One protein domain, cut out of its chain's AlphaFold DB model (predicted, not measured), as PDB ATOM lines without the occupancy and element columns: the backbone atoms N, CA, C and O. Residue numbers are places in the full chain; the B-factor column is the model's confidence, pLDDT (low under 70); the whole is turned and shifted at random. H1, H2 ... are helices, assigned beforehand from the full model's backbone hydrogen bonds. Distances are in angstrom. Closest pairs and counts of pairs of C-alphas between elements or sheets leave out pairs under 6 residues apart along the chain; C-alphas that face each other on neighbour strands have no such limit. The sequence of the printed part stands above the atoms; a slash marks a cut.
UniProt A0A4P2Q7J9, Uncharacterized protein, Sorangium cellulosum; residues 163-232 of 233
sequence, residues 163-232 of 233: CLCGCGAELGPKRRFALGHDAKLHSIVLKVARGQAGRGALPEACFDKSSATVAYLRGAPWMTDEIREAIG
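This is residues 163 to 232 of the 233 residues of an uncharacterized protein of Sorangium cellulosum (UniProt A0A4P2Q7J9). One helix, H1, runs along the length of the body, and a short helix, H3, meets it near their ends to make an L. The second short helix, H2, is set off from H1 and runs nearly antiparallel to H3; an 18-residue loop before H1 reaches to one end of the body, at Pro 173. The printed part has 70 residues with three named helices, in the order H1, H2, H3, and no named strand; the class is all helix, though under half of the residues, 28, are in named elements. The whole is compact, with a radius of gyration of the C-alphas of 11.6 A, but elongated, spanning 34 by 20 by 20 A.

Start at residue 163 and pass the loop to reach H1, residues 181 to 193. Its residues 189 to 193 alone touch H3, residues 225 to 231; look at the closest C-alphas, Ala 193 and Ala 230, 5.1 A apart. Their lines are about perpendicular, at 90 degrees. H2, residues 212 to 219, is apart from H1. H2 and H3 are close but not clearly touching, their closest C-alphas being those of Arg 218 and Arg 228, 7.7 A apart. They run opposite ways at a shallow tilt of 27 degrees. In H1, H2 and H3 you will find every O i to N i+4 pair within hydrogen-bond range.

Find C-alpha 181 at (27.459, -20.185, -23.517); from there H1 runs 18.3 A to C-alpha 193. H2 starts at C-alpha 212, at (22.543, -13.511, -11.149), and runs 10.7 A to C-alpha 219. H3 runs 10.0 A from C-alpha 225 to C-alpha 231, at (24.194, -28.697, -7.381).

The two C-alphas farthest apart are those of Pro 173 and Gly 195, 35.0 A. The link from H1 to H2 is long, with 18 residues; that from H2 to H3 is tight, with 5. The printed part has no cut. The mean pLDDT of the printed part is 93.4, and no printed residue is under 70.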
ATOM      1  N   CYS A 163      28.153 -11.818 -18.985       93.19
ATOM      2  CA  CYS A 163      27.687 -13.163 -19.283       93.19
ATOM      3  C   CYS A 163      27.463 -14.010 -18.026       93.19
ATOM      4  O   CYS A 163      28.393 -14.323 -17.285       93.19
ATOM      5  N   LEU A 164      26.237 -14.517 -17.873       92.69
ATOM      6  CA  LEU A 164      25.825 -15.332 -16.726       92.69
ATOM      7  C   LEU A 164      26.483 -16.719 -16.653       92.69
ATOM      8  O   LEU A 164      26.292 -17.427 -15.673       92.69
ATOM      9  N   CYS A 165      27.258 -17.145 -17.652       92.06
ATOM     10  CA  CYS A 165      28.028 -18.387 -17.528       92.06
ATOM     11  C   CYS A 165      29.303 -18.229 -16.678       92.06
ATOM     12  O   CYS A 165      30.017 -19.209 -16.505       92.06
ATOM     13  N   GLY A 166      29.611 -17.015 -16.199       88.56
ATOM     14  CA  GLY A 166      30.798 -16.730 -15.388       88.56
ATOM     15  C   GLY A 166      32.076 -16.472 -16.188       88.56
ATOM     16  O   GLY A 166      33.129 -16.311 -15.596       88.56
ATOM     17  N   CYS A 167      32.018 -16.393 -17.522       90.62
ATOM     18  CA  CYS A 167      33.208 -16.146 -18.347       90.62
ATOM     19  C   CYS A 167      33.680 -14.680 -18.373       90.62
ATOM     20  O   CYS A 167      34.582 -14.365 -19.140       90.62
ATOM     21  N   GLY A 168      33.013 -13.772 -17.655       90.88
ATOM     22  CA  GLY A 168      33.358 -12.343 -17.622       90.88
ATOM     23  C   GLY A 168      33.091 -11.557 -18.912       90.88
ATOM     24  O   GLY A 168      33.296 -10.353 -18.934       90.88
ATOM     25  N   ALA A 169      32.606 -12.194 -19.982       92.62
ATOM     26  CA  ALA A 169      32.370 -11.503 -21.249       92.62
ATOM     27  C   ALA A 169      31.285 -10.427 -21.102       92.62
ATOM     28  O   ALA A 169      30.176 -10.723 -20.640       92.62
ATOM     29  N   GLU A 170      31.590  -9.213 -21.551       93.56
ATOM     30  CA  GLU A 170      30.628  -8.122 -21.643       93.56
ATOM     31  C   GLU A 170      29.590  -8.413 -22.727       93.56
ATOM     32  O   GLU A 170      29.886  -8.857 -23.840       93.56
ATOM     33  N   LEU A 171      28.329  -8.194 -22.380       92.62
ATOM     34  CA  LEU A 171      27.187  -8.417 -23.241       92.62
ATOM     35  C   LEU A 171      26.402  -7.125 -23.388       92.62
ATOM     36  O   LEU A 171      26.145  -6.407 -22.425       92.62
ATOM     37  N   GLY A 172      25.916  -6.887 -24.604       88.81
ATOM     38  CA  GLY A 172      24.969  -5.807 -24.839       88.81
ATOM     39  C   GLY A 172      23.707  -5.949 -23.968       88.81
ATOM     40  O   GLY A 172      23.332  -7.065 -23.588       88.81
ATOM     41  N   PRO A 173      22.964  -4.851 -23.745       83.44
ATOM     42  CA  PRO A 173      21.908  -4.714 -22.725       83.44
ATOM     43  C   PRO A 173      20.696  -5.649 -22.888       83.44
ATOM     44  O   PRO A 173      19.768  -5.634 -22.087       83.44
ATOM     45  N   LYS A 174      20.670  -6.471 -23.940       87.00
ATOM     46  CA  LYS A 174      19.574  -7.392 -24.260       87.00
ATOM     47  C   LYS A 174      19.950  -8.867 -24.095       87.00
ATOM     48  O   LYS A 174      19.063  -9.719 -24.128       87.00
ATOM     49  N   ARG A 175      21.238  -9.199 -23.959       90.19
ATOM     50  CA  ARG A 175      21.721 -10.587 -23.921       90.19
ATOM     51  C   ARG A 175      22.194 -10.956 -22.518       90.19
ATOM     52  O   ARG A 175      22.842 -10.169 -21.849       90.19
ATOM     53  N   ARG A 176      21.873 -12.183 -22.097       91.69
ATOM     54  CA  ARG A 176      22.317 -12.773 -20.817       91.69
ATOM     55  C   ARG A 176      23.508 -13.715 -20.979       91.69
ATOM     56  O   ARG A 176      24.277 -13.931 -20.047       91.69
ATOM     57  N   PHE A 177      23.651 -14.276 -22.178       94.19
ATOM     58  CA  PHE A 177      24.722 -15.193 -22.534       94.19
ATOM     59  C   PHE A 177      25.404 -14.751 -23.825       94.19
ATOM     60  O   PHE A 177      24.745 -14.253 -24.746       94.19
ATOM     61  N   ALA A 178      26.712 -14.991 -23.902       94.00
ATOM     62  CA  ALA A 178      27.418 -15.026 -25.172       94.00
ATOM     63  C   ALA A 178      26.883 -16.187 -26.029       94.00
ATOM     64  O   ALA A 178      26.231 -17.116 -25.533       94.00
ATOM     65  N   LEU A 179      27.123 -16.128 -27.338       93.62
ATOM     66  CA  LEU A 179      26.651 -17.155 -28.266       93.62
ATOM     67  C   LEU A 179      27.183 -18.539 -27.848       93.62
ATOM     68  O   LEU A 179      28.383 -18.734 -27.700       93.62
ATOM     69  N   GLY A 180      26.276 -19.493 -27.617       93.94
ATOM     70  CA  GLY A 180      26.612 -20.870 -27.224       93.94
ATOM     71  C   GLY A 180      26.927 -21.093 -25.736       93.94
ATOM     72  O   GLY A 180      26.976 -22.242 -25.299       93.94
ATOM     73  N   HIS A 181      27.076 -20.039 -24.929       95.69
ATOM     74  CA  HIS A 181      27.459 -20.185 -23.517       95.69
ATOM     75  C   HIS A 181      26.332 -20.741 -22.635       95.69
ATOM     76  O   HIS A 181      26.609 -21.467 -21.685       95.69
ATOM     77  N   ASP A 182      25.072 -20.471 -22.980       94.62
ATOM     78  CA  ASP A 182      23.904 -21.049 -22.298       94.62
ATOM     79  C   ASP A 182      23.909 -22.587 -22.374       94.62
ATOM     80  O   ASP A 182      23.823 -23.283 -21.364       94.62
ATOM     81  N   ALA A 183      24.146 -23.134 -23.571       95.44
ATOM     82  CA  ALA A 183      24.248 -24.578 -23.778       95.44
ATOM     83  C   ALA A 183      25.437 -25.195 -23.019       95.44
ATOM     84  O   ALA A 183      25.332 -26.322 -22.525       95.44
ATOM     85  N   LYS A 184      26.553 -24.461 -22.898       95.62
ATOM     86  CA  LYS A 184      27.722 -24.889 -22.117       95.62
ATOM     87  C   LYS A 184      27.391 -24.956 -20.625       95.62
ATOM     88  O   LYS A 184      27.636 -25.995 -20.018       95.62
ATOM     89  N   LEU A 185      26.783 -23.907 -20.063       95.69
ATOM     90  CA  LEU A 185      26.344 -23.883 -18.664       95.69
ATOM     91  C   LEU A 185      25.357 -25.021 -18.379       95.69
ATOM     92  O   LEU A 185      25.570 -25.799 -17.455       95.69
ATOM     93  N   HIS A 186      24.337 -25.176 -19.221       95.38
ATOM     94  CA  HIS A 186      23.350 -26.248 -19.098       95.38
ATOM     95  C   HIS A 186      24.004 -27.641 -19.128       95.38
ATOM     96  O   HIS A 186      23.706 -28.492 -18.291       95.38
ATOM     97  N   SER A 187      24.951 -27.873 -20.041       96.56
ATOM     98  CA  SER A 187      25.663 -29.154 -20.137       96.56
ATOM     99  C   SER A 187      26.512 -29.450 -18.900       96.56
ATOM    100  O   SER A 187      26.578 -30.601 -18.474       96.56
ATOM    101  N   ILE A 188      27.164 -28.435 -18.323       96.19
ATOM    102  CA  ILE A 188      27.949 -28.580 -17.088       96.19
ATOM    103  C   ILE A 188      27.020 -28.906 -15.919       96.19
ATOM    104  O   ILE A 188      27.254 -29.892 -15.227       96.19
ATOM    105  N   VAL A 189      25.930 -28.152 -15.749       96.88
ATOM    106  CA  VAL A 189      24.940 -28.385 -14.685       96.88
ATOM    107  C   VAL A 189      24.377 -29.806 -14.758       96.88
ATOM    108  O   VAL A 189      24.342 -30.500 -13.747       96.88
ATOM    109  N   LEU A 190      24.018 -30.286 -15.954       96.81
ATOM    110  CA  LEU A 190      23.546 -31.660 -16.132       96.81
ATOM    111  C   LEU A 190      24.618 -32.711 -15.820       96.81
ATOM    112  O   LEU A 190      24.286 -33.763 -15.283       96.81
ATOM    113  N   LYS A 191      25.892 -32.467 -16.151       97.69
ATOM    114  CA  LYS A 191      26.986 -33.389 -15.802       97.69
ATOM    115  C   LYS A 191      27.194 -33.465 -14.294       97.69
ATOM    116  O   LYS A 191      27.369 -34.566 -13.783       97.69
ATOM    117  N   VAL A 192      27.131 -32.330 -13.597       97.12
ATOM    118  CA  VAL A 192      27.235 -32.292 -12.133       97.12
ATOM    119  C   VAL A 192      26.045 -33.000 -11.494       97.12
ATOM    120  O   VAL A 192      26.240 -33.860 -10.644       97.12
ATOM    121  N   ALA A 193      24.825 -32.742 -11.973       96.75
ATOM    122  CA  ALA A 193      23.628 -33.423 -11.479       96.75
ATOM    123  C   ALA A 193      23.656 -34.945 -11.704       96.75
ATOM    124  O   ALA A 193      23.109 -35.701 -10.913       96.75
ATOM    125  N   ARG A 194      24.326 -35.410 -12.764       96.81
ATOM    126  CA  ARG A 194      24.538 -36.839 -13.046       96.81
ATOM    127  C   ARG A 194      25.717 -37.456 -12.287       96.81
ATOM    128  O   ARG A 194      26.009 -38.625 -12.513       96.81
ATOM    129  N   GLY A 195      26.451 -36.684 -11.486       96.62
ATOM    130  CA  GLY A 195      27.682 -37.141 -10.832       96.62
ATOM    131  C   GLY A 195      28.854 -37.390 -11.791       96.62
ATOM    132  O   GLY A 195      29.854 -37.977 -11.401       96.62
ATOM    133  N   GLN A 196      28.759 -36.946 -13.049       97.25
ATOM    134  CA  GLN A 196      29.835 -37.074 -14.045       97.25
ATOM    135  C   GLN A 196      30.908 -35.988 -13.900       97.25
ATOM    136  O   GLN A 196      31.970 -36.081 -14.512       97.25
ATOM    137  N   ALA A 197      30.614 -34.926 -13.152       96.94
ATOM    138  CA  ALA A 197      31.541 -33.851 -12.841       96.94
ATOM    139  C   ALA A 197      31.351 -33.418 -11.383       96.94
ATOM    140  O   ALA A 197      30.228 -33.402 -10.880       96.94
ATOM    141  N   GLY A 198      32.440 -33.047 -10.711       95.44
ATOM    142  CA  GLY A 198      32.372 -32.474  -9.367       95.44
ATOM    143  C   GLY A 198      31.798 -31.054  -9.372       95.44
ATOM    144  O   GLY A 198      31.779 -30.379 -10.404       95.44
ATOM    145  N   ARG A 199      31.386 -30.561  -8.197       93.00
ATOM    146  CA  ARG A 199      30.873 -29.185  -8.039       93.00
ATOM    147  C   ARG A 199      31.875 -28.111  -8.474       93.00
ATOM    148  O   ARG A 199      31.445 -27.072  -8.956       93.00
ATOM    149  N   GLY A 200      33.178 -28.389  -8.401       94.69
ATOM    150  CA  GLY A 200      34.238 -27.499  -8.893       94.69
ATOM    151  C   GLY A 200      34.231 -27.255 -10.409       94.69
ATOM    152  O   GLY A 200      34.887 -26.335 -10.874       94.69
ATOM    153  N   ALA A 201      33.484 -28.041 -11.195       94.50
ATOM    154  CA  ALA A 201      33.324 -27.792 -12.630       94.50
ATOM    155  C   ALA A 201      32.331 -26.657 -12.939       94.50
ATOM    156  O   ALA A 201      32.254 -26.204 -14.085       94.50
ATOM    157  N   LEU A 202      31.531 -26.234 -11.952       93.56
ATOM    158  CA  LEU A 202      30.634 -25.096 -12.098       93.56
ATOM    159  C   LEU A 202      31.443 -23.792 -12.107       93.56
ATOM    160  O   LEU A 202      32.440 -23.687 -11.396       93.56
ATOM    161  N   PRO A 203      31.020 -22.789 -12.895       92.00
ATOM    162  CA  PRO A 203      31.655 -21.479 -12.859       92.00
ATOM    163  C   PRO A 203      31.516 -20.861 -11.468       92.00
ATOM    164  O   PRO A 203      30.511 -21.085 -10.794       92.00
ATOM    165  N   GLU A 204      32.481 -20.032 -11.070       91.31
ATOM    166  CA  GLU A 204      32.530 -19.461  -9.717       91.31
ATOM    167  C   GLU A 204      31.258 -18.697  -9.334       91.31
ATOM    168  O   GLU A 204      30.779 -18.776  -8.204       91.31
ATOM    169  N   ALA A 205      30.635 -18.049 -10.322       89.06
ATOM    170  CA  ALA A 205      29.355 -17.371 -10.169       89.06
ATOM    171  C   ALA A 205      28.231 -18.287  -9.645       89.06
ATOM    172  O   ALA A 205      27.251 -17.787  -9.111       89.06
ATOM    173  N   CYS A 206      28.322 -19.612  -9.773       90.81
ATOM    174  CA  CYS A 206      27.328 -20.537  -9.223       90.81
ATOM    175  C   CYS A 206      27.482 -20.793  -7.714       90.81
ATOM    176  O   CYS A 206      26.531 -21.288  -7.113       90.81
ATOM    177  N   PHE A 207      28.633 -20.493  -7.101       89.56
ATOM    178  CA  PHE A 207      28.840 -20.725  -5.664       89.56
ATOM    179  C   PHE A 207      28.208 -19.637  -4.797       89.56
ATOM    180  O   PHE A 207      27.779 -19.909  -3.673       89.56
ATOM    181  N   ASP A 208      28.093 -18.419  -5.323       91.50
ATOM    182  CA  ASP A 208      27.375 -17.349  -4.647       91.50
ATOM    183  C   ASP A 208      25.859 -17.506  -4.861       91.50
ATOM    184  O   ASP A 208      25.328 -17.302  -5.955       91.50
ATOM    185  N   LYS A 209      25.142 -17.842  -3.782       89.75
ATOM    186  CA  LYS A 209      23.677 -18.017  -3.763       89.75
ATOM    187  C   LYS A 209      22.911 -16.763  -4.190       89.75
ATOM    188  O   LYS A 209      21.731 -16.871  -4.542       89.75
ATOM    189  N   SER A 210      23.547 -15.595  -4.100       89.19
ATOM    190  CA  SER A 210      22.988 -14.299  -4.476       89.19
ATOM    191  C   SER A 210      23.303 -13.897  -5.920       89.19
ATOM    192  O   SER A 210      22.779 -12.895  -6.408       89.19
ATOM    193  N   SER A 211      24.097 -14.693  -6.644       91.94
ATOM    194  CA  SER A 211      24.505 -14.350  -7.999       91.94
ATOM    195  C   SER A 211      23.341 -14.353  -8.992       91.94
ATOM    196  O   SER A 211      22.366 -15.113  -8.899       91.94
ATOM    197  N   ALA A 212      23.487 -13.540 -10.038       91.94
ATOM    198  CA  ALA A 212      22.543 -13.511 -11.149       91.94
ATOM    199  C   ALA A 212      22.462 -14.858 -11.896       91.94
ATOM    200  O   ALA A 212      21.408 -15.199 -12.440       91.94
ATOM    201  N   THR A 213      23.544 -15.644 -11.898       92.50
ATOM    202  CA  THR A 213      23.572 -16.993 -12.479       92.50
ATOM    203  C   THR A 213      22.666 -17.939 -11.702       92.50
ATOM    204  O   THR A 213      21.846 -18.630 -12.304       92.50
ATOM    205  N   VAL A 214      22.740 -17.921 -10.370       93.56
ATOM    206  CA  VAL A 214      21.876 -18.731  -9.503       93.56
ATOM    207  C   VAL A 214      20.415 -18.309  -9.634       93.56
ATOM    208  O   VAL A 214      19.536 -19.160  -9.788       93.56
ATOM    209  N   ALA A 215      20.138 -17.002  -9.657       93.25
ATOM    210  CA  ALA A 215      18.788 -16.488  -9.884       93.25
ATOM    211  C   ALA A 215      18.213 -16.949 -11.239       93.25
ATOM    212  O   ALA A 215      17.044 -17.333 -11.326       93.25
ATOM    213  N   TYR A 216      19.042 -16.964 -12.288       93.06
ATOM    214  CA  TYR A 216      18.665 -17.504 -13.591       93.06
ATOM    215  C   TYR A 216      18.371 -19.010 -13.528       93.06
ATOM    216  O   TYR A 216      17.322 -19.433 -14.015       93.06
ATOM    217  N   LEU A 217      19.246 -19.806 -12.905       94.12
ATOM    218  CA  LEU A 217      19.072 -21.259 -12.783       94.12
ATOM    219  C   LEU A 217      17.792 -21.616 -12.013       94.12
ATOM    220  O   LEU A 217      17.039 -22.485 -12.446       94.12
ATOM    221  N   ARG A 218      17.473 -20.893 -10.932       93.69
ATOM    222  CA  ARG A 218      16.214 -21.076 -10.188       93.69
ATOM    223  C   ARG A 218      14.976 -20.826 -11.053       93.69
ATOM    224  O   ARG A 218      13.980 -21.525 -10.905       93.69
ATOM    225  N   GLY A 219      15.038 -19.867 -11.976       91.50
ATOM    226  CA  GLY A 219      13.936 -19.543 -12.887       91.50
ATOM    227  C   GLY A 219      13.881 -20.373 -14.174       91.50
ATOM    228  O   GLY A 219      12.935 -20.217 -14.949       91.50
ATOM    229  N   ALA A 220      14.881 -21.215 -14.449       92.69
ATOM    230  CA  ALA A 220      14.967 -21.944 -15.706       92.69
ATOM    231  C   ALA A 220      13.976 -23.130 -15.744       92.69
ATOM    232  O   ALA A 220      13.944 -23.932 -14.814       92.69
ATOM    233  N   PRO A 221      13.188 -23.303 -16.825       93.06
ATOM    234  CA  PRO A 221      12.143 -24.333 -16.892       93.06
ATOM    235  C   PRO A 221      12.686 -25.764 -17.007       93.06
ATOM    236  O   PRO A 221      11.944 -26.713 -16.786       93.06
ATOM    237  N   TRP A 222      13.957 -25.926 -17.386       93.62
ATOM    238  CA  TRP A 222      14.638 -27.223 -17.441       93.62
ATOM    239  C   TRP A 222      15.255 -27.625 -16.092       93.62
ATOM    240  O   TRP A 222      15.732 -28.747 -15.951       93.62
ATOM    241  N   MET A 223      15.251 -26.717 -15.113       95.38
ATOM    242  CA  MET A 223      15.865 -26.916 -13.809       95.38
ATOM    243  C   MET A 223      14.864 -27.574 -12.852       95.38
ATOM    244  O   MET A 223      14.030 -26.890 -12.257       95.38
ATOM    245  N   THR A 224      14.922 -28.900 -12.731       96.31
ATOM    246  CA  THR A 224      14.109 -29.660 -11.767       96.31
ATOM    247  C   THR A 224      14.659 -29.517 -10.348       96.31
ATOM    248  O   THR A 224      15.821 -29.149 -10.165       96.31
ATOM    249  N   ASP A 225      13.841 -29.823  -9.339       96.00
ATOM    250  CA  ASP A 225      14.264 -29.759  -7.934       96.00
ATOM    251  C   ASP A 225      15.418 -30.726  -7.634       96.00
ATOM    252  O   ASP A 225      16.372 -30.339  -6.970       96.00
ATOM    253  N   GLU A 226      15.420 -31.911  -8.254       95.75
ATOM    254  CA  GLU A 226      16.526 -32.880  -8.173       95.75
ATOM    255  C   GLU A 226      17.854 -32.291  -8.676       95.75
ATOM    256  O   GLU A 226      18.902 -32.452  -8.052       95.75
ATOM    257  N   ILE A 227      17.823 -31.570  -9.806       96.25
ATOM    258  CA  ILE A 227      19.024 -30.932 -10.358       96.25
ATOM    259  C   ILE A 227      19.491 -29.820  -9.415       96.25
ATOM    260  O   ILE A 227      20.694 -29.703  -9.189       96.25
ATOM    261  N   ARG A 228      18.568 -29.017  -8.860       95.44
ATOM    262  CA  ARG A 228      18.892 -27.938  -7.907       95.44
ATOM    263  C   ARG A 228      19.549 -28.492  -6.649       95.44
ATOM    264  O   ARG A 228      20.600 -27.992  -6.262       95.44
ATOM    265  N   GLU A 229      18.992 -29.552  -6.080       94.81
ATOM    266  CA  GLU A 229      19.538 -30.221  -4.900       94.81
ATOM    267  C   GLU A 229      20.938 -30.789  -5.175       94.81
ATOM    268  O   GLU A 229      21.880 -30.526  -4.421       94.81
ATOM    269  N   ALA A 230      21.119 -31.464  -6.317       93.56
ATOM    270  CA  ALA A 230      22.402 -32.048  -6.700       93.56
ATOM    271  C   ALA A 230      23.525 -30.998  -6.794       93.56
ATOM    272  O   ALA A 230      24.651 -31.242  -6.341       93.56
ATOM    273  N   ILE A 231      23.225 -29.803  -7.316       93.44
ATOM    274  CA  ILE A 231      24.194 -28.697  -7.381       93.44
ATOM    275  C   ILE A 231      24.215 -27.807  -6.124       93.44
ATOM    276  O   ILE A 231      25.148 -27.023  -5.964       93.44
ATOM    277  N   GLY A 232      23.257 -27.968  -5.203       91.62
ATOM    278  CA  GLY A 232      23.185 -27.271  -3.914       91.62
ATOM    279  C   GLY A 232      22.543 -25.882  -3.947       91.62
ATOM    280  O   GLY A 232      23.017 -24.997  -3.228       91.62
TER     281      GLY A 232